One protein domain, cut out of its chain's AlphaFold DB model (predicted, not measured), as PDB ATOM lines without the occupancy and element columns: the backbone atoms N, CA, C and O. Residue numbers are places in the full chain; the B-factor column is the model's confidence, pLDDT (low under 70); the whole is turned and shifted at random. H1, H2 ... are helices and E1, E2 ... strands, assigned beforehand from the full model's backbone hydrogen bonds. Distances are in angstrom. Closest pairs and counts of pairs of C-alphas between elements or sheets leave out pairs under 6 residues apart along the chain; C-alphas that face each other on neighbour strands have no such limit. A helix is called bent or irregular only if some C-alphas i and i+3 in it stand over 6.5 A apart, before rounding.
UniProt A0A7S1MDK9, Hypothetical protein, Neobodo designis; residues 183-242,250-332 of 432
ATOM      1  N   PHE A 183     -26.332  -1.439  11.557       97.44
ATOM      2  CA  PHE A 183     -27.521  -1.310  10.727       97.44
ATOM      3  C   PHE A 183     -28.462  -2.487  10.971       97.44
ATOM      4  O   PHE A 183     -28.035  -3.567  11.373       97.44
ATOM      5  N   ARG A 184     -29.751  -2.300  10.704       97.75
ATOM      6  CA  ARG A 184     -30.766  -3.357  10.765       97.75
ATOM      7  C   ARG A 184     -31.571  -3.393   9.480       97.75
ATOM      8  O   ARG A 184     -31.862  -2.348   8.900       97.75
ATOM      9  N   THR A 185     -31.975  -4.575   9.037       97.75
ATOM     10  CA  THR A 185     -32.876  -4.681   7.881       97.75
ATOM     11  C   THR A 185     -34.307  -4.388   8.323       97.75
ATOM     12  O   THR A 185     -34.841  -5.090   9.180       97.75
ATOM     13  N   VAL A 186     -34.940  -3.368   7.742       97.56
ATOM     14  CA  VAL A 186     -36.315  -2.954   8.083       97.56
ATOM     15  C   VAL A 186     -37.357  -3.490   7.110       97.56
ATOM     16  O   VAL A 186     -38.519  -3.644   7.478       97.56
ATOM     17  N   ARG A 187     -36.959  -3.786   5.869       97.44
ATOM     18  CA  ARG A 187     -37.869  -4.247   4.817       97.44
ATOM     19  C   ARG A 187     -37.148  -5.140   3.815       97.44
ATOM     20  O   ARG A 187     -35.976  -4.921   3.522       97.44
ATOM     21  N   GLN A 188     -37.863  -6.122   3.278       97.62
ATOM     22  CA  GLN A 188     -37.438  -6.943   2.148       97.62
ATOM     23  C   GLN A 188     -38.528  -6.908   1.074       97.62
ATOM     24  O   GLN A 188     -39.699  -7.098   1.387       97.62
ATOM     25  N   ASP A 189     -38.143  -6.709  -0.181       96.81
ATOM     26  CA  ASP A 189     -39.029  -6.754  -1.343       96.81
ATOM     27  C   ASP A 189     -38.435  -7.697  -2.393       96.81
ATOM     28  O   ASP A 189     -37.228  -7.696  -2.623       96.81
ATOM     29  N   ALA A 190     -39.258  -8.513  -3.051       91.56
ATOM     30  CA  ALA A 190     -38.780  -9.422  -4.097       91.56
ATOM     31  C   ALA A 190     -38.682  -8.736  -5.473       91.56
ATOM     32  O   ALA A 190     -37.783  -9.041  -6.249       91.56
ATOM     33  N   ASN A 191     -39.587  -7.802  -5.782       95.19
ATOM     34  CA  ASN A 191     -39.700  -7.138  -7.089       95.19
ATOM     35  C   ASN A 191     -39.563  -8.120  -8.274       95.19
ATOM     36  O   ASN A 191     -38.561  -8.085  -9.000       95.19
ATOM     37  N   PRO A 192     -40.533  -9.036  -8.452       96.31
ATOM     38  CA  PRO A 192     -40.538  -9.938  -9.594       96.31
ATOM     39  C   PRO A 192     -40.739  -9.149 -10.892       96.31
ATOM     40  O   PRO A 192     -41.555  -8.231 -10.964       96.31
ATOM     41  N   TYR A 193     -40.009  -9.521 -11.936       94.88
ATOM     42  CA  TYR A 193     -40.151  -8.959 -13.273       94.88
ATOM     43  C   TYR A 193     -39.976 -10.044 -14.328       94.88
ATOM     44  O   TYR A 193     -39.239 -11.017 -14.157       94.88
ATOM     45  N   ARG A 194     -40.653  -9.876 -15.463       95.94
ATOM     46  CA  ARG A 194     -40.516 -10.808 -16.579       95.94
ATOM     47  C   ARG A 194     -39.144 -10.637 -17.222       95.94
ATOM     48  O   ARG A 194     -38.758  -9.529 -17.589       95.94
ATOM     49  N   CYS A 195     -38.433 -11.740 -17.394       96.81
ATOM     50  CA  CYS A 195     -37.144 -11.769 -18.068       96.81
ATOM     51  C   CYS A 195     -37.050 -12.993 -18.974       96.81
ATOM     52  O   CYS A 195     -37.834 -13.938 -18.848       96.81
ATOM     53  N   CYS A 196     -36.080 -12.970 -19.880       97.69
ATOM     54  CA  CYS A 196     -35.766 -14.107 -20.726       97.69
ATOM     55  C   CYS A 196     -34.258 -14.295 -20.808       97.69
ATOM     56  O   CYS A 196     -33.492 -13.335 -20.722       97.69
ATOM     57  N   GLU A 197     -33.838 -15.530 -21.033       97.44
ATOM     58  CA  GLU A 197     -32.441 -15.880 -21.264       97.44
ATOM     59  C   GLU A 197     -32.325 -16.970 -22.330       97.44
ATOM     60  O   GLU A 197     -33.292 -17.663 -22.654       97.44
ATOM     61  N   ALA A 198     -31.138 -17.096 -22.920       97.19
ATOM     62  CA  ALA A 198     -30.860 -18.137 -23.900       97.19
ATOM     63  C   ALA A 198     -30.480 -19.440 -23.177       97.19
ATOM     64  O   ALA A 198     -29.412 -19.527 -22.570       97.19
ATOM     65  N   ARG A 199     -31.334 -20.460 -23.275       97.12
ATOM     66  CA  ARG A 199     -31.108 -21.821 -22.767       97.12
ATOM     67  C   ARG A 199     -31.007 -22.823 -23.915       97.12
ATOM     68  O   ARG A 199     -31.126 -22.473 -25.090       97.12
ATOM     69  N   ASN A 200     -30.724 -24.078 -23.558       97.00
ATOM     70  CA  ASN A 200     -30.750 -25.231 -24.465       97.00
ATOM     71  C   ASN A 200     -29.931 -25.031 -25.752       97.00
ATOM     72  O   ASN A 200     -30.286 -25.513 -26.826       97.00
ATOM     73  N   CYS A 201     -28.820 -24.302 -25.651       97.62
ATOM     74  CA  CYS A 201     -27.957 -24.038 -26.788       97.62
ATOM     75  C   CYS A 201     -27.297 -25.324 -27.282       97.62
ATOM     76  O   CYS A 201     -26.515 -25.948 -26.565       97.62
ATOM     77  N   VAL A 202     -27.561 -25.677 -28.535       97.75
ATOM     78  CA  VAL A 202     -26.967 -26.831 -29.203       97.75
ATOM     79  C   VAL A 202     -25.942 -26.377 -30.222       97.75
ATOM     80  O   VAL A 202     -26.073 -25.335 -30.859       97.75
ATOM     81  N   CYS A 203     -24.912 -27.191 -30.408       97.69
ATOM     82  CA  CYS A 203     -23.853 -26.935 -31.371       97.69
ATOM     83  C   CYS A 203     -24.261 -27.271 -32.809       97.69
ATOM     84  O   CYS A 203     -23.706 -28.160 -33.455       97.69
ATOM     85  N   ALA A 204     -25.266 -26.539 -33.282       97.69
ATOM     86  CA  ALA A 204     -25.808 -26.573 -34.627       97.69
ATOM     87  C   ALA A 204     -26.017 -25.140 -35.129       97.69
ATOM     88  O   ALA A 204     -26.268 -24.230 -34.334       97.69
ATOM     89  N   GLU A 205     -25.911 -24.959 -36.442       97.88
ATOM     90  CA  GLU A 205     -26.183 -23.677 -37.086       97.88
ATOM     91  C   GLU A 205     -27.686 -23.370 -37.001       97.88
ATOM     92  O   GLU A 205     -28.527 -24.205 -37.343       97.88
ATOM     93  N   ALA A 206     -28.028 -22.185 -36.509       97.31
ATOM     94  CA  ALA A 206     -29.390 -21.680 -36.490       97.31
ATOM     95  C   ALA A 206     -29.843 -21.351 -37.918       97.31
ATOM     96  O   ALA A 206     -29.065 -20.845 -38.730       97.31
ATOM     97  N   HIS A 207     -31.115 -21.607 -38.228       97.00
ATOM     98  CA  HIS A 207     -31.673 -21.238 -39.526       97.00
ATOM     99  C   HIS A 207     -31.609 -19.713 -39.713       97.00
ATOM    100  O   HIS A 207     -31.885 -18.960 -38.780       97.00
ATOM    101  N   SER A 208     -31.276 -19.244 -40.918       95.69
ATOM    102  CA  SER A 208     -31.063 -17.813 -41.203       95.69
ATOM    103  C   SER A 208     -32.307 -16.939 -41.008       95.69
ATOM    104  O   SER A 208     -32.187 -15.724 -40.885       95.69
ATOM    105  N   SER A 209     -33.495 -17.547 -40.966       96.88
ATOM    106  CA  SER A 209     -34.763 -16.865 -40.684       96.88
ATOM    107  C   SER A 209     -35.063 -16.686 -39.192       96.88
ATOM    108  O   SER A 209     -36.028 -16.001 -38.862       96.88
ATOM    109  N   LEU A 210     -34.311 -17.329 -38.290       96.88
ATOM    110  CA  LEU A 210     -34.513 -17.170 -36.850       96.88
ATOM    111  C   LEU A 210     -33.961 -15.819 -36.390       96.88
ATOM    112  O   LEU A 210     -32.879 -15.396 -36.802       96.88
ATOM    113  N   ALA A 211     -34.691 -15.156 -35.494       97.06
ATOM    114  CA  ALA A 211     -34.213 -13.939 -34.854       97.06
ATOM    115  C   ALA A 211     -32.990 -14.226 -33.965       97.06
ATOM    116  O   ALA A 211     -32.765 -15.353 -33.507       97.06
ATOM    117  N   SER A 212     -32.201 -13.188 -33.681       97.62
ATOM    118  CA  SER A 212     -31.125 -13.314 -32.697       97.62
ATOM    119  C   SER A 212     -31.707 -13.504 -31.292       97.62
ATOM    120  O   SER A 212     -32.748 -12.929 -30.967       97.62
ATOM    121  N   CYS A 213     -31.028 -14.263 -30.430       97.81
ATOM    122  CA  CYS A 213     -31.483 -14.446 -29.051       97.81
ATOM    123  C   CYS A 213     -31.563 -13.113 -28.299       97.81
ATOM    124  O   CYS A 213     -32.494 -12.909 -27.533       97.81
ATOM    125  N   ASN A 214     -30.664 -12.165 -28.583       96.38
ATOM    126  CA  ASN A 214     -30.724 -10.821 -28.004       96.38
ATOM    127  C   ASN A 214     -32.010 -10.081 -28.396       96.38
ATOM    128  O   ASN A 214     -32.588  -9.389 -27.565       96.38
ATOM    129  N   THR A 215     -32.480 -10.249 -29.636       97.69
ATOM    130  CA  THR A 215     -33.752  -9.672 -30.091       97.69
ATOM    131  C   THR A 215     -34.932 -10.293 -29.351       97.69
ATOM    132  O   THR A 215     -35.790  -9.560 -28.868       97.69
ATOM    133  N   LEU A 216     -34.972 -11.626 -29.225       97.44
ATOM    134  CA  LEU A 216     -36.067 -12.286 -28.506       97.44
ATOM    135  C   LEU A 216     -36.072 -11.938 -27.012       97.44
ATOM    136  O   LEU A 216     -37.142 -11.668 -26.468       97.44
ATOM    137  N   ILE A 217     -34.893 -11.868 -26.383       97.19
ATOM    138  CA  ILE A 217     -34.723 -11.487 -24.974       97.19
ATOM    139  C   ILE A 217     -35.157 -10.038 -24.741       97.19
ATOM    140  O   ILE A 217     -35.919  -9.778 -23.813       97.19
ATOM    141  N   ALA A 218     -34.732  -9.103 -25.595       95.19
ATOM    142  CA  ALA A 218     -35.131  -7.699 -25.495       95.19
ATOM    143  C   ALA A 218     -36.649  -7.509 -25.660       95.19
ATOM    144  O   ALA A 218     -37.238  -6.655 -25.003       95.19
ATOM    145  N   ASN A 219     -37.287  -8.339 -26.492       97.12
ATOM    146  CA  ASN A 219     -38.734  -8.326 -26.716       97.12
ATOM    147  C   ASN A 219     -39.523  -9.187 -25.714       97.12
ATOM    148  O   ASN A 219     -40.737  -9.331 -25.862       97.12
ATOM    149  N   LEU A 220     -38.860  -9.785 -24.720       96.31
ATOM    150  CA  LEU A 220     -39.455 -10.706 -23.751       96.31
ATOM    151  C   LEU A 220     -40.280 -11.835 -24.407       96.31
ATOM    152  O   LEU A 220     -41.412 -12.126 -24.008       96.31
ATOM    153  N   SER A 221     -39.730 -12.454 -25.450       97.50
ATOM    154  CA  SER A 221     -40.411 -13.455 -26.280       97.50
ATOM    155  C   SER A 221     -39.725 -14.819 -26.217       97.50
ATOM    156  O   SER A 221     -38.502 -14.906 -26.177       97.50
ATOM    157  N   VAL A 222     -40.532 -15.882 -26.201       97.50
ATOM    158  CA  VAL A 222     -40.070 -17.278 -26.151       97.50
ATOM    159  C   VAL A 222     -39.922 -17.817 -27.573       97.50
ATOM    160  O   VAL A 222     -40.767 -17.528 -28.422       97.50
ATOM    161  N   GLY A 223     -38.890 -18.621 -27.836       97.62
ATOM    162  CA  GLY A 223     -38.747 -19.342 -29.105       97.62
ATOM    163  C   GLY A 223     -37.308 -19.689 -29.484       97.62
ATOM    164  O   GLY A 223     -36.356 -19.263 -28.832       97.62
ATOM    165  N   GLU A 224     -37.140 -20.458 -30.564       98.06
ATOM    166  CA  GLU A 224     -35.815 -20.753 -31.121       98.06
ATOM    167  C   GLU A 224     -35.134 -19.482 -31.642       98.06
ATOM    168  O   GLU A 224     -35.755 -18.625 -32.275       98.06
ATOM    169  N   CYS A 225     -33.830 -19.370 -31.403       98.12
ATOM    170  CA  CYS A 225     -33.051 -18.204 -31.783       98.12
ATOM    171  C   CYS A 225     -31.603 -18.547 -32.133       98.12
ATOM    172  O   CYS A 225     -31.065 -19.594 -31.765       98.12
ATOM    173  N   GLY A 226     -30.961 -17.632 -32.857       97.94
ATOM    174  CA  GLY A 226     -29.530 -17.677 -33.136       97.94
ATOM    175  C   GLY A 226     -28.714 -16.871 -32.123       97.94
ATOM    176  O   GLY A 226     -29.038 -15.716 -31.842       97.94
ATOM    177  N   ASN A 227     -27.648 -17.456 -31.578       97.00
ATOM    178  CA  ASN A 227     -26.776 -16.841 -30.573       97.00
ATOM    179  C   ASN A 227     -25.330 -16.640 -31.061       97.00
ATOM    180  O   ASN A 227     -24.377 -16.947 -30.344       97.00
ATOM    181  N   GLY A 228     -25.165 -16.161 -32.296       95.62
ATOM    182  CA  GLY A 228     -23.872 -15.750 -32.848       95.62
ATOM    183  C   GLY A 228     -22.810 -16.854 -32.881       95.62
ATOM    184  O   GLY A 228     -23.107 -18.046 -32.747       95.62
ATOM    185  N   TYR A 229     -21.555 -16.452 -33.090       96.81
ATOM    186  CA  TYR A 229     -20.454 -17.396 -33.253       96.81
ATOM    187  C   TYR A 229     -20.180 -18.157 -31.956       96.81
ATOM    188  O   TYR A 229     -19.996 -17.558 -30.893       96.81
ATOM    189  N   HIS A 230     -20.066 -19.479 -32.052       97.12
ATOM    190  CA  HIS A 230     -19.698 -20.311 -30.918       97.12
ATOM    191  C   HIS A 230     -18.713 -21.408 -31.304       97.12
ATOM    192  O   HIS A 230     -18.862 -22.079 -32.327       97.12
ATOM    193  N   CYS A 231     -17.726 -21.623 -30.436       97.31
ATOM    194  CA  CYS A 231     -16.826 -22.752 -30.554       97.31
ATOM    195  C   CYS A 231     -17.418 -23.983 -29.871       97.31
ATOM    196  O   CYS A 231     -17.527 -24.028 -28.650       97.31
ATOM    197  N   CYS A 232     -17.770 -24.978 -30.669       96.94
ATOM    198  CA  CYS A 232     -18.400 -26.210 -30.220       96.94
ATOM    199  C   CYS A 232     -17.419 -27.244 -29.698       96.94
ATOM    200  O   CYS A 232     -17.763 -28.048 -28.838       96.94
ATOM    201  N   GLU A 233     -16.201 -27.222 -30.224       97.19
ATOM    202  CA  GLU A 233     -15.161 -28.143 -29.818       97.19
ATOM    203  C   GLU A 233     -13.826 -27.415 -29.796       97.19
ATOM    204  O   GLU A 233     -13.378 -26.847 -30.801       97.19
ATOM    205  N   THR A 234     -13.200 -27.420 -28.624       96.75
ATOM    206  CA  THR A 234     -11.871 -26.857 -28.424       96.75
ATOM    207  C   THR A 234     -10.859 -27.977 -28.300       96.75
ATOM    208  O   THR A 234     -10.908 -28.755 -27.347       96.75
ATOM    209  N   GLU A 235      -9.899 -28.012 -29.212       97.31
ATOM    210  CA  GLU A 235      -8.743 -28.888 -29.091       97.31
ATOM    211  C   GLU A 235      -7.630 -28.146 -28.356       97.31
ATOM    212  O   GLU A 235      -7.317 -26.983 -28.643       97.31
ATOM    213  N   THR A 236      -7.020 -28.839 -27.401       97.00
ATOM    214  CA  THR A 236      -5.846 -28.346 -26.693       97.00
ATOM    215  C   THR A 236      -4.592 -28.882 -27.375       97.00
ATOM    216  O   THR A 236      -4.459 -30.087 -27.555       97.00
ATOM    217  N   TYR A 237      -3.654 -28.007 -27.728       94.00
ATOM    218  CA  TYR A 237      -2.408 -28.388 -28.393       94.00
ATOM    219  C   TYR A 237      -1.209 -27.646 -27.799       94.00
ATOM    220  O   TYR A 237      -1.334 -26.584 -27.184       94.00
ATOM    221  N   GLN A 238      -0.020 -28.218 -27.980       95.38
ATOM    222  CA  GLN A 238       1.224 -27.583 -27.557       95.38
ATOM    223  C   GLN A 238       1.610 -26.470 -28.535       95.38
ATOM    224  O   GLN A 238       1.828 -26.707 -29.722       95.38
ATOM    225  N   CYS A 239       1.736 -25.251 -28.025       93.69
ATOM    226  CA  CYS A 239       2.122 -24.061 -28.773       93.69
ATOM    227  C   CYS A 239       3.349 -23.397 -28.133       93.69
ATOM    228  O   CYS A 239       3.771 -23.763 -27.035       93.69
ATOM    229  N   ASN A 240       3.935 -22.408 -28.815       93.38
ATOM    230  CA  ASN A 240       5.027 -21.577 -28.284       93.38
ATOM    231  C   ASN A 240       6.196 -22.378 -27.691       93.38
ATOM    232  O   ASN A 240       6.792 -22.012 -26.678       93.38
ATOM    233  N   CYS A 241       6.520 -23.500 -28.326       93.50
ATOM    234  CA  CYS A 241       7.537 -24.399 -27.825       93.50
ATOM    235  C   CYS A 241       8.940 -23.816 -27.983       93.50
ATOM    236  O   CYS A 241       9.367 -23.507 -29.092       93.50
ATOM    237  N   ARG A 242       9.685 -23.740 -26.880       92.00
ATOM    238  CA  ARG A 242      11.089 -23.322 -26.856       92.00
ATOM    239  C   ARG A 242      11.980 -24.503 -26.485       92.00
ATOM    240  O   ARG A 242      11.762 -25.164 -25.466       92.00
ATOM    241  N   THR A 250      10.090 -26.919 -23.782       91.62
ATOM    242  CA  THR A 250       9.031 -26.314 -22.957       91.62
ATOM    243  C   THR A 250       7.995 -25.716 -23.887       91.62
ATOM    244  O   THR A 250       8.325 -24.810 -24.646       91.62
ATOM    245  N   CYS A 251       6.771 -26.228 -23.841       94.25
ATOM    246  CA  CYS A 251       5.644 -25.728 -24.619       94.25
ATOM    247  C   CYS A 251       4.598 -25.114 -23.695       94.25
ATOM    248  O   CYS A 251       4.410 -25.581 -22.573       94.25
ATOM    249  N   SER A 252       3.906 -24.094 -24.189       94.31
ATOM    250  CA  SER A 252       2.656 -23.629 -23.600       94.31
ATOM    251  C   SER A 252       1.502 -24.493 -24.106       94.31
ATOM    252  O   SER A 252       1.572 -25.082 -25.186       94.31
ATOM    253  N   THR A 253       0.426 -24.546 -23.334       95.19
ATOM    254  CA  THR A 253      -0.807 -25.236 -23.711       95.19
ATOM    255  C   THR A 253      -1.770 -24.212 -24.308       95.19
ATOM    256  O   THR A 253      -2.274 -23.357 -23.584       95.19
ATOM    257  N   CYS A 254      -2.003 -24.266 -25.620       95.50
ATOM    258  CA  CYS A 254      -2.980 -23.417 -26.305       95.50
ATOM    259  C   CYS A 254      -4.268 -24.189 -26.576       95.50
ATOM    260  O   CYS A 254      -4.267 -25.414 -26.673       95.50
ATOM    261  N   ARG A 255      -5.367 -23.455 -26.752       96.75
ATOM    262  CA  ARG A 255      -6.641 -23.999 -27.226       96.75
ATOM    263  C   ARG A 255      -6.983 -23.361 -28.561       96.75
ATOM    264  O   ARG A 255      -6.857 -22.148 -28.705       96.75
ATOM    265  N   ARG A 256      -7.412 -24.169 -29.524       95.81
ATOM    266  CA  ARG A 256      -8.003 -23.689 -30.779       95.81
ATOM    267  C   ARG A 256      -9.387 -24.280 -30.939       95.81
ATOM    268  O   ARG A 256      -9.657 -25.383 -30.469       95.81
ATOM    269  N   CYS A 257     -10.245 -23.546 -31.626       97.25
ATOM    270  CA  CYS A 257     -11.522 -24.085 -32.033       97.25
ATOM    271  C   CYS A 257     -11.331 -25.017 -33.230       97.25
ATOM    272  O   CYS A 257     -10.808 -24.576 -34.250       97.25
ATOM    273  N   VAL A 258     -11.725 -26.283 -33.106       97.12
ATOM    274  CA  VAL A 258     -11.678 -27.253 -34.217       97.12
ATOM    275  C   VAL A 258     -13.038 -27.450 -34.869       97.12
ATOM    276  O   VAL A 258     -13.112 -27.822 -36.037       97.12
ATOM    277  N   ARG A 259     -14.110 -27.125 -34.145       97.19
ATOM    278  CA  ARG A 259     -15.472 -27.106 -34.666       97.19
ATOM    279  C   ARG A 259     -16.203 -25.893 -34.126       97.19
ATOM    280  O   ARG A 259     -16.317 -25.734 -32.912       97.19
ATOM    281  N   SER A 260     -16.724 -25.064 -35.015       96.94
ATOM    282  CA  SER A 260     -17.518 -23.888 -34.671       96.94
ATOM    283  C   SER A 260     -18.784 -23.806 -35.507       96.94
ATOM    284  O   SER A 260     -18.914 -24.461 -36.539       96.94
ATOM    285  N   VAL A 261     -19.720 -23.007 -35.014       97.81
ATOM    286  CA  VAL A 261     -20.939 -22.593 -35.710       97.81
ATOM    287  C   VAL A 261     -20.935 -21.069 -35.783       97.81
ATOM    288  O   VAL A 261     -20.480 -20.407 -34.844       97.81
ATOM    289  N   GLY A 262     -21.373 -20.517 -36.912       96.44
ATOM    290  CA  GLY A 262     -21.430 -19.072 -37.144       96.44
ATOM    291  C   GLY A 262     -22.553 -18.413 -36.350       96.44
ATOM    292  O   GLY A 262     -22.399 -17.293 -35.866       96.44
ATOM    293  N   ASN A 263     -23.652 -19.140 -36.172       96.81
ATOM    294  CA  ASN A 263     -24.815 -18.736 -35.408       96.81
ATOM    295  C   ASN A 263     -25.360 -19.938 -34.625       96.81
ATOM    296  O   ASN A 263     -26.066 -20.777 -35.174       96.81
ATOM    297  N   ARG A 264     -25.022 -20.060 -33.340       97.94
ATOM    298  CA  ARG A 264     -25.427 -21.208 -32.519       97.94
ATOM    299  C   ARG A 264     -26.936 -21.228 -32.293       97.94
ATOM    300  O   ARG A 264     -27.482 -20.256 -31.777       97.94
ATOM    301  N   ARG A 265     -27.596 -22.347 -32.592       98.19
ATOM    302  CA  ARG A 265     -29.018 -22.541 -32.286       98.19
ATOM    303  C   ARG A 265     -29.241 -22.683 -30.780       98.19
ATOM    304  O   ARG A 265     -28.671 -23.568 -30.142       98.19
ATOM    305  N   CYS A 266     -30.088 -21.828 -30.230       98.50
ATOM    306  CA  CYS A 266     -30.518 -21.826 -28.837       98.50
ATOM    307  C   CYS A 266     -32.036 -21.632 -28.759       98.50
ATOM    308  O   CYS A 266     -32.704 -21.439 -29.775       98.50
ATOM    309  N   GLU A 267     -32.565 -21.638 -27.545       98.19
ATOM    310  CA  GLU A 267     -33.954 -21.317 -27.248       98.19
ATOM    311  C   GLU A 267     -33.993 -20.152 -26.256       98.19
ATOM    312  O   GLU A 267     -33.310 -20.180 -25.231       98.19
ATOM    313  N   SER A 268     -34.763 -19.108 -26.555       97.75
ATOM    314  CA  SER A 268     -35.078 -18.075 -25.575       97.75
ATOM    315  C   SER A 268     -36.213 -18.581 -24.700       97.75
ATOM    316  O   SER A 268     -37.314 -18.822 -25.190       97.75
ATOM    317  N   VAL A 269     -35.933 -18.752 -23.411       97.88
ATOM    318  CA  VAL A 269     -36.916 -19.153 -22.404       97.88
ATOM    319  C   VAL A 269     -37.188 -17.946 -21.519       97.88
ATOM    320  O   VAL A 269     -36.256 -17.259 -21.101       97.88
ATOM    321  N   CYS A 270     -38.465 -17.683 -21.259       97.00
ATOM    322  CA  CYS A 270     -38.917 -16.577 -20.428       97.00
ATOM    323  C   CYS A 270     -39.649 -17.096 -19.197       97.00
ATOM    324  O   CYS A 270     -40.294 -18.141 -19.246       97.00
ATOM    325  N   GLY A 271     -39.619 -16.303 -18.138       96.69
ATOM    326  CA  GLY A 271     -40.278 -16.586 -16.868       96.69
ATOM    327  C   GLY A 271     -40.074 -15.407 -15.932       96.69
ATOM    328  O   GLY A 271     -40.067 -14.257 -16.394       96.69
ATOM    329  N   THR A 272     -39.904 -15.677 -14.642       96.81
ATOM    330  CA  THR A 272     -39.832 -14.627 -13.627       96.81
ATOM    331  C   THR A 272     -38.401 -14.493 -13.127       96.81
ATOM    332  O   THR A 272     -37.859 -15.396 -12.496       96.81
ATOM    333  N   CYS A 273     -37.776 -13.351 -13.396       97.31
ATOM    334  CA  CYS A 273     -36.601 -12.933 -12.645       97.31
ATOM    335  C   CYS A 273     -37.052 -12.156 -11.416       97.31
ATOM    336  O   CYS A 273     -38.127 -11.558 -11.384       97.31
ATOM    337  N   THR A 274     -36.186 -12.116 -10.419       96.94
ATOM    338  CA  THR A 274     -36.461 -11.433  -9.159       96.94
ATOM    339  C   THR A 274     -35.300 -10.493  -8.875       96.94
ATOM    340  O   THR A 274     -34.137 -10.882  -9.007       96.94
ATOM    341  N   SER A 275     -35.597  -9.247  -8.516       97.25
ATOM    342  CA  SER A 275     -34.590  -8.273  -8.084       97.25
ATOM    343  C   SER A 275     -34.775  -8.015  -6.592       97.25
ATOM    344  O   SER A 275     -35.309  -6.960  -6.229       97.25
ATOM    345  N   PRO A 276     -34.385  -8.969  -5.721       97.06
ATOM    346  CA  PRO A 276     -34.644  -8.829  -4.305       97.06
ATOM    347  C   PRO A 276     -33.891  -7.617  -3.754       97.06
ATOM    348  O   PRO A 276     -32.722  -7.381  -4.069       97.06
ATOM    349  N   LEU A 277     -34.596  -6.844  -2.939       97.75
ATOM    350  CA  LEU A 277     -34.168  -5.593  -2.343       97.75
ATOM    351  C   LEU A 277     -34.341  -5.704  -0.831       97.75
ATOM    352  O   LEU A 277     -35.404  -6.089  -0.356       97.75
ATOM    353  N   ALA A 278     -33.306  -5.373  -0.071       97.62
ATOM    354  CA  ALA A 278     -33.372  -5.252   1.377       97.62
ATOM    355  C   ALA A 278     -33.142  -3.788   1.752       97.62
ATOM    356  O   ALA A 278     -32.095  -3.230   1.436       97.62
ATOM    357  N   THR A 279     -34.106  -3.143   2.400       97.88
ATOM    358  CA  THR A 279     -33.909  -1.801   2.955       97.88
ATOM    359  C   THR A 279     -33.293  -1.943   4.334       97.88
ATOM    360  O   THR A 279     -33.899  -2.529   5.235       97.88
ATOM    361  N   VAL A 280     -32.090  -1.406   4.493       97.88
ATOM    362  CA  VAL A 280     -31.385  -1.340   5.769       97.88
ATOM    363  C   VAL A 280     -31.472   0.066   6.334       97.88
ATOM    364  O   VAL A 280     -31.452   1.044   5.590       97.88
ATOM    365  N   GLU A 281     -31.580   0.153   7.650       98.06
ATOM    366  CA  GLU A 281     -31.651   1.390   8.414       98.06
ATOM    367  C   GLU A 281     -30.496   1.439   9.410       98.06
ATOM    368  O   GLU A 281     -30.194   0.438  10.062       98.06
ATOM    369  N   TYR A 282     -29.863   2.599   9.539       98.00
ATOM    370  CA  TYR A 282     -28.785   2.840  10.496       98.00
ATOM    371  C   TYR A 282     -28.811   4.281  10.986       98.00
ATOM    372  O   TYR A 282     -29.336   5.172  10.318       98.00
ATOM    373  N   THR A 283     -28.219   4.514  12.155       97.44
ATOM    374  CA  THR A 283     -28.100   5.850  12.743       97.44
ATOM    375  C   THR A 283     -26.634   6.255  12.783       97.44
ATOM    376  O   THR A 283     -25.805   5.528  13.326       97.44
ATOM    377  N   TYR A 284     -26.320   7.423  12.228       97.38
ATOM    378  CA  TYR A 284     -24.988   8.021  12.252       97.38
ATOM    379  C   TYR A 284     -25.110   9.515  12.563       97.38
ATOM    380  O   TYR A 284     -25.971  10.194  12.004       97.38
ATOM    381  N   ASP A 285     -24.294  10.012  13.493       95.75
ATOM    382  CA  ASP A 285     -24.336  11.407  13.967       95.75
ATOM    383  C   ASP A 285     -25.748  11.873  14.403       95.75
ATOM    384  O   ASP A 285     -26.236  12.947  14.056       95.75
ATOM    385  N   GLY A 286     -26.480  10.992  15.097       95.38
ATOM    386  CA  GLY A 286     -27.849  11.249  15.567       95.38
ATOM    387  C   GLY A 286     -28.933  11.271  14.480       95.38
ATOM    388  O   GLY A 286     -30.112  11.374  14.811       95.38
ATOM    389  N   SER A 287     -28.566  11.136  13.203       97.38
ATOM    390  CA  SER A 287     -29.494  11.081  12.069       97.38
ATOM    391  C   SER A 287     -29.703   9.643  11.596       97.38
ATOM    392  O   SER A 287     -28.757   8.859  11.539       97.38
ATOM    393  N   THR A 288     -30.938   9.296  11.232       97.19
ATOM    394  CA  THR A 288     -31.279   7.976  10.685       97.19
ATOM    395  C   THR A 288     -31.245   8.001   9.161       97.19
ATOM    396  O   THR A 288     -31.840   8.873   8.525       97.19
ATOM    397  N   TYR A 289     -30.568   7.020   8.578       97.69
ATOM    398  CA  TYR A 289     -30.411   6.830   7.144       97.69
ATOM    399  C   TYR A 289     -30.992   5.482   6.730       97.69
ATOM    400  O   TYR A 289     -31.002   4.528   7.509       97.69
ATOM    401  N   GLN A 290     -31.461   5.405   5.486       97.31
ATOM    402  CA  GLN A 290     -31.939   4.167   4.881       97.31
ATOM    403  C   GLN A 290     -31.261   3.954   3.532       97.31
ATOM    404  O   GLN A 290     -31.174   4.878   2.721       97.31
ATOM    405  N   GLN A 291     -30.807   2.729   3.285       97.12
ATOM    406  CA  GLN A 291     -30.197   2.332   2.022       97.12
ATOM    407  C   GLN A 291     -30.814   1.031   1.524       97.12
ATOM    408  O   GLN A 291     -31.159   0.145   2.302       97.12
ATOM    409  N   ALA A 292     -30.963   0.917   0.208       96.62
ATOM    410  CA  ALA A 292     -31.502  -0.273  -0.423       96.62
ATOM    411  C   ALA A 292     -30.365  -1.162  -0.955       96.62
ATOM    412  O   ALA A 292     -29.590  -0.750  -1.818       96.62
ATOM    413  N   MET A 293     -30.281  -2.386  -0.441       96.25
ATOM    414  CA  MET A 293     -29.313  -3.419  -0.806       96.25
ATOM    415  C   MET A 293     -29.982  -4.411  -1.755       96.25
ATOM    416  O   MET A 293     -30.794  -5.241  -1.340       96.25
ATOM    417  N   GLY A 294     -29.686  -4.291  -3.047       96.06
ATOM    418  CA  GLY A 294     -30.304  -5.103  -4.093       96.06
ATOM    419  C   GLY A 294     -29.330  -6.070  -4.755       96.06
ATOM    420  O   GLY A 294     -28.149  -5.771  -4.909       96.06
ATOM    421  N   THR A 295     -29.844  -7.205  -5.220       96.62
ATOM    422  CA  THR A 295     -29.155  -8.066  -6.190       96.62
ATOM    423  C   THR A 295     -30.096  -8.420  -7.340       96.62
ATOM    424  O   THR A 295     -31.286  -8.110  -7.300       96.62
ATOM    425  N   ARG A 296     -29.572  -9.038  -8.401       96.25
ATOM    426  CA  ARG A 296     -30.364  -9.533  -9.532       96.25
ATOM    427  C   ARG A 296     -30.255 -11.044  -9.588       96.25
ATOM    428  O   ARG A 296     -29.158 -11.570  -9.770       96.25
ATOM    429  N   CYS A 297     -31.386 -11.718  -9.453       97.12
ATOM    430  CA  CYS A 297     -31.466 -13.161  -9.586       97.12
ATOM    431  C   CYS A 297     -31.838 -13.543 -11.020       97.12
ATOM    432  O   CYS A 297     -32.548 -12.807 -11.712       97.12
ATOM    433  N   GLY A 298     -31.308 -14.682 -11.467       94.00
ATOM    434  CA  GLY A 298     -31.596 -15.229 -12.787       94.00
ATOM    435  C   GLY A 298     -33.033 -15.728 -12.914       94.00
ATOM    436  O   GLY A 298     -33.836 -15.647 -11.981       94.00
ATOM    437  N   LEU A 299     -33.336 -16.263 -14.093       95.81
ATOM    438  CA  LEU A 299     -34.640 -16.828 -14.411       95.81
ATOM    439  C   LEU A 299     -35.024 -17.934 -13.411       95.81
ATOM    440  O   LEU A 299     -34.347 -18.963 -13.339       95.81
ATOM    441  N   ASP A 300     -36.120 -17.711 -12.683       94.44
ATOM    442  CA  ASP A 300     -36.708 -18.612 -11.686       94.44
ATOM    443  C   ASP A 300     -35.721 -19.068 -10.580       94.44
ATOM    444  O   ASP A 300     -35.885 -20.125  -9.966       94.44
ATOM    445  N   ASP A 301     -34.686 -18.267 -10.293       95.50
ATOM    446  CA  ASP A 301     -33.648 -18.584  -9.304       95.50
ATOM    447  C   ASP A 301     -34.076 -18.211  -7.873       95.50
ATOM    448  O   ASP A 301     -33.687 -17.187  -7.302       95.50
ATOM    449  N   THR A 302     -34.888 -19.078  -7.268       95.12
ATOM    450  CA  THR A 302     -35.328 -18.938  -5.868       95.12
ATOM    451  C   THR A 302     -34.182 -19.100  -4.864       95.12
ATOM    452  O   THR A 302     -34.231 -18.534  -3.771       95.12
ATOM    453  N   GLY A 303     -33.119 -19.823  -5.233       97.31
ATOM    454  CA  GLY A 303     -31.929 -19.998  -4.404       97.31
ATOM    455  C   GLY A 303     -31.186 -18.682  -4.189       97.31
ATOM    456  O   GLY A 303     -30.806 -18.368  -3.061       97.31
ATOM    457  N   CYS A 304     -31.043 -17.877  -5.244       97.25
ATOM    458  CA  CYS A 304     -30.482 -16.529  -5.165       97.25
ATOM    459  C   CYS A 304     -31.295 -15.610  -4.240       97.25
ATOM    460  O   CYS A 304     -30.712 -14.925  -3.398       97.25
ATOM    461  N   VAL A 305     -32.629 -15.638  -4.336       97.06
ATOM    462  CA  VAL A 305     -33.519 -14.824  -3.488       97.06
ATOM    463  C   VAL A 305     -33.376 -15.211  -2.016       97.06
ATOM    464  O   VAL A 305     -33.122 -14.353  -1.171       97.06
ATOM    465  N   ASN A 306     -33.445 -16.509  -1.713       97.38
ATOM    466  CA  ASN A 306     -33.282 -17.018  -0.351       97.38
ATOM    467  C   ASN A 306     -31.893 -16.703   0.215       97.38
ATOM    468  O   ASN A 306     -31.773 -16.326   1.379       97.38
ATOM    469  N   LYS A 307     -30.843 -16.807  -0.612       97.88
ATOM    470  CA  LYS A 307     -29.489 -16.412  -0.222       97.88
ATOM    471  C   LYS A 307     -29.441 -14.926   0.136       97.88
ATOM    472  O   LYS A 307     -28.933 -14.600   1.202       97.88
ATOM    473  N   HIS A 308     -30.019 -14.050  -0.689       96.81
ATOM    474  CA  HIS A 308     -30.086 -12.611  -0.409       96.81
ATOM    475  C   HIS A 308     -30.800 -12.315   0.913       96.81
ATOM    476  O   HIS A 308     -30.265 -11.602   1.757       96.81
ATOM    477  N   TRP A 309     -31.962 -12.922   1.153       97.12
ATOM    478  CA  TRP A 309     -32.699 -12.737   2.407       97.12
ATOM    479  C   TRP A 309     -31.981 -13.318   3.627       97.12
ATOM    480  O   TRP A 309     -32.049 -12.726   4.699       97.12
ATOM    481  N   SER A 310     -31.235 -14.417   3.473       97.00
ATOM    482  CA  SER A 310     -30.379 -14.953   4.544       97.00
ATOM    483  C   SER A 310     -29.184 -14.044   4.866       97.00
ATOM    484  O   SER A 310     -28.692 -14.025   5.994       97.00
ATOM    485  N   THR A 311     -28.722 -13.259   3.887       96.06
ATOM    486  CA  THR A 311     -27.696 -12.226   4.080       96.06
ATOM    487  C   THR A 311     -28.269 -10.953   4.712       96.06
ATOM    488  O   THR A 311     -27.522 -10.215   5.342       96.06
ATOM    489  N   TYR A 312     -29.575 -10.699   4.610       96.88
ATOM    490  CA  TYR A 312     -30.211  -9.507   5.184       96.88
ATOM    491  C   TYR A 312     -31.508  -9.834   5.935       96.88
ATOM    492  O   TYR A 312     -32.565  -9.348   5.536       96.88
ATOM    493  N   PRO A 313     -31.481 -10.654   6.998       96.94
ATOM    494  CA  PRO A 313     -32.691 -11.010   7.736       96.94
ATOM    495  C   PRO A 313     -33.337  -9.774   8.383       96.94
ATOM    496  O   PRO A 313     -32.649  -8.887   8.893       96.94
ATOM    497  N   VAL A 314     -34.672  -9.702   8.339       97.19
ATOM    498  CA  VAL A 314     -35.446  -8.578   8.895       97.19
ATOM    499  C   VAL A 314     -35.296  -8.533  10.413       97.19
ATOM    500  O   VAL A 314     -35.477  -9.543  11.088       97.19
ATOM    501  N   GLY A 315     -34.994  -7.350  10.948       93.81
ATOM    502  CA  GLY A 315     -34.870  -7.096  12.385       93.81
ATOM    503  C   GLY A 315     -33.521  -7.468  13.006       93.81
ATOM    504  O   GLY A 315     -33.259  -7.053  14.131       93.81
ATOM    505  N   GLU A 316     -32.648  -8.189  12.298       94.56
ATOM    506  CA  GLU A 316     -31.308  -8.516  12.793       94.56
ATOM    507  C   GLU A 316     -30.368  -7.316  12.626       94.56
ATOM    508  O   GLU A 316     -30.275  -6.722  11.545       94.56
ATOM    509  N   SER A 317     -29.670  -6.970  13.706       95.12
ATOM    510  CA  SER A 317     -28.618  -5.955  13.702       95.12
ATOM    511  C   SER A 317     -27.314  -6.544  13.174       95.12
ATOM    512  O   SER A 317     -26.916  -7.639  13.566       95.12
ATOM    513  N   ARG A 318     -26.628  -5.804  12.305       95.88
ATOM    514  CA  ARG A 318     -25.330  -6.163  11.728       95.88
ATOM    515  C   ARG A 318     -24.413  -4.957  11.683       95.88
ATOM    516  O   ARG A 318     -24.871  -3.819  11.675       95.88
ATOM    517  N   THR A 319     -23.117  -5.213  11.609       95.50
ATOM    518  CA  THR A 319     -22.108  -4.160  11.496       95.50
ATOM    519  C   THR A 319     -21.829  -3.866  10.029       95.50
ATOM    520  O   THR A 319     -21.591  -4.776   9.238       95.50
ATOM    521  N   GLY A 320     -21.870  -2.590   9.668       95.31
ATOM    522  CA  GLY A 320     -21.440  -2.061   8.381       95.31
ATOM    523  C   GLY A 320     -20.550  -0.841   8.585       95.31
ATOM    524  O   GLY A 320     -20.135  -0.541   9.703       95.31
ATOM    525  N   TYR A 321     -20.246  -0.147   7.498       95.56
ATOM    526  CA  TYR A 321     -19.240   0.904   7.455       95.56
ATOM    527  C   TYR A 321     -19.763   2.091   6.654       95.56
ATOM    528  O   TYR A 321     -20.230   1.905   5.534       95.56
ATOM    529  N   VAL A 322     -19.692   3.299   7.204       96.44
ATOM    530  CA  VAL A 322     -20.152   4.534   6.549       96.44
ATOM    531  C   VAL A 322     -18.992   5.489   6.343       96.44
ATOM    532  O   VAL A 322     -18.145   5.628   7.221       96.44
ATOM    533  N   ASP A 323     -18.959   6.154   5.192       94.56
ATOM    534  CA  ASP A 323     -18.033   7.262   4.953       94.56
ATOM    535  C   ASP A 323     -18.543   8.502   5.714       94.56
ATOM    536  O   ASP A 323     -19.632   8.993   5.402       94.56
ATOM    537  N   PRO A 324     -17.793   9.059   6.683       94.31
ATOM    538  CA  PRO A 324     -18.170  10.288   7.381       94.31
ATOM    539  C   PRO A 324     -18.403  11.474   6.435       94.31
ATOM    540  O   PRO A 324     -19.196  12.367   6.734       94.31
ATOM    541  N   SER A 325     -17.735  11.485   5.277       94.56
ATOM    542  CA  SER A 325     -17.874  12.514   4.239       94.56
ATOM    543  C   SER A 325     -19.164  12.354   3.432       94.56
ATOM    544  O   SER A 325     -19.666  13.326   2.863       94.56
ATOM    545  N   ASN A 326     -19.709  11.136   3.374       95.94
ATOM    546  CA  ASN A 326     -20.969  10.816   2.719       95.94
ATOM    547  C   ASN A 326     -21.743   9.752   3.521       95.94
ATOM    548  O   ASN A 326     -21.773   8.585   3.125       95.94
ATOM    549  N   PRO A 327     -22.452  10.146   4.599       95.12
ATOM    550  CA  PRO A 327     -23.135   9.206   5.490       95.12
ATOM    551  C   PRO A 327     -24.226   8.353   4.833       95.12
ATOM    552  O   PRO A 327     -24.776   7.476   5.490       95.12
ATOM    553  N   ARG A 328     -24.578   8.610   3.565       96.06
ATOM    554  CA  ARG A 328     -25.528   7.814   2.770       96.06
ATOM    555  C   ARG A 328     -24.886   6.611   2.072       96.06
ATOM    556  O   ARG A 328     -25.622   5.808   1.507       96.06
ATOM    557  N   ASP A 329     -23.556   6.519   2.051       95.19
ATOM    558  CA  ASP A 329     -22.823   5.375   1.503       95.19
ATOM    559  C   ASP A 329     -22.492   4.381   2.621       95.19
ATOM    560  O   ASP A 329     -21.413   4.422   3.214       95.19
ATOM    561  N   LEU A 330     -23.445   3.502   2.945       96.06
ATOM    562  CA  LEU A 330     -23.200   2.350   3.805       96.06
ATOM    563  C   LEU A 330     -22.646   1.195   2.963       96.06
ATOM    564  O   LEU A 330     -23.278   0.683   2.035       96.06
ATOM    565  N   ARG A 331     -21.471   0.719   3.364       94.94
ATOM    566  CA  ARG A 331     -20.833  -0.500   2.875       94.94
ATOM    567  C   ARG A 331     -21.019  -1.613   3.894       94.94
ATOM    568  O   ARG A 331     -20.713  -1.456   5.071       94.94
ATOM    569  N   VAL A 332     -21.506  -2.761   3.438       93.25
ATOM    570  CA  VAL A 332     -21.708  -3.932   4.310       93.25
ATOM    571  C   VAL A 332     -20.373  -4.597   4.651       93.25
ATOM    572  O   VAL A 332     -20.176  -5.068   5.763       93.25
TER     573      VAL A 332
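Overview. This is residues 183 to 242 and 250 to 332 of the 432 residues of the protein "Hypothetical protein" of Neobodo designis (UniProt A0A7S1MDK9). What shape does the model make? Three strand parts follow one another as an open L: a curled five-stranded sheet with H2 over it at one end, a three-stranded sheet with H1 on it in the middle, and a long two-stranded arm, E4 and E5, turning off at the other end. What is it built of? The printed part has 143 residues, mostly strand, with named elements in the order E1 E2 H1 E3 E4 E5 E6 E7 E8 H2 E9 E10; its antiparallel sheets run E8 E7 E1 E9 E10, E2 E6 E3, and E4 E5. It is extended, with a radius of gyration of the C-alphas of 23.1 A, and flat, spanning 64 by 49 by 26 A.

Arrangement. What stands beside the first strand? E1, residues 183 to 189, is antiparallel to E7, residues 277 to 284, with N 184 and O 281 at 2.8 A, and to E9, residues 317 to 323, with N 183 and O 318 at 2.8 A. E7 forms a hairpin with E8, residues 287 to 294, with N 289 and O 282 at 2.8 A, and E9 one with E10, residues 326 to 331, with N 321 and O 331 at 2.8 A. This is a folded sheet, bent back on itself: E8 and E7 face E9 and E10, with E1 as the hinge. What follows E1? E1 runs on at 72 degrees into E2, residues 192 to 205, which pairs with E6, residues 264 to 274, N 199 and O 267 at 2.8 A; E6 pairs with E3, residues 223 to 226, N 225 and O 266 at 2.9 A. H1, residues 213 to 218, is on this sheet; E2, H1 and E3 form a split strand-helix-strand unit, two strands running the same way with E6 between them, its crossover left-handed. How is the arm joined? E4, residues 230 to 242, is antiparallel to E5, residues 250 to 261, with N 235 and O 256 at 2.9 A, and E5 runs on into E6 at 90 degrees. Where is the other helix? H2, residues 302 to 311, is on the five-stranded sheet at a height of 10.4 A, over E7 and along it at 8 degrees on the local plane. In H1 and H2 every O i to N i+4 pair is within hydrogen-bond range.

Along the chain. Where do the ends lie? C-alpha 183 is at (-27.521, -1.310, 10.727), and C-alpha 331, where E10 ends, at (-20.833, -0.500, 2.875). Which elements are long? E2 measures 33.9 A, E5 32.8 A, E4 31.2 A and E6 27.6 A from first to last C-alpha.

Size, cuts and confidence. Is the printed part unbroken? Residues 243 to 249 are not printed, and C-alphas 242 and 250 are 5.3 A apart across the cut. Is confidence low anywhere? No printed residue is under 70.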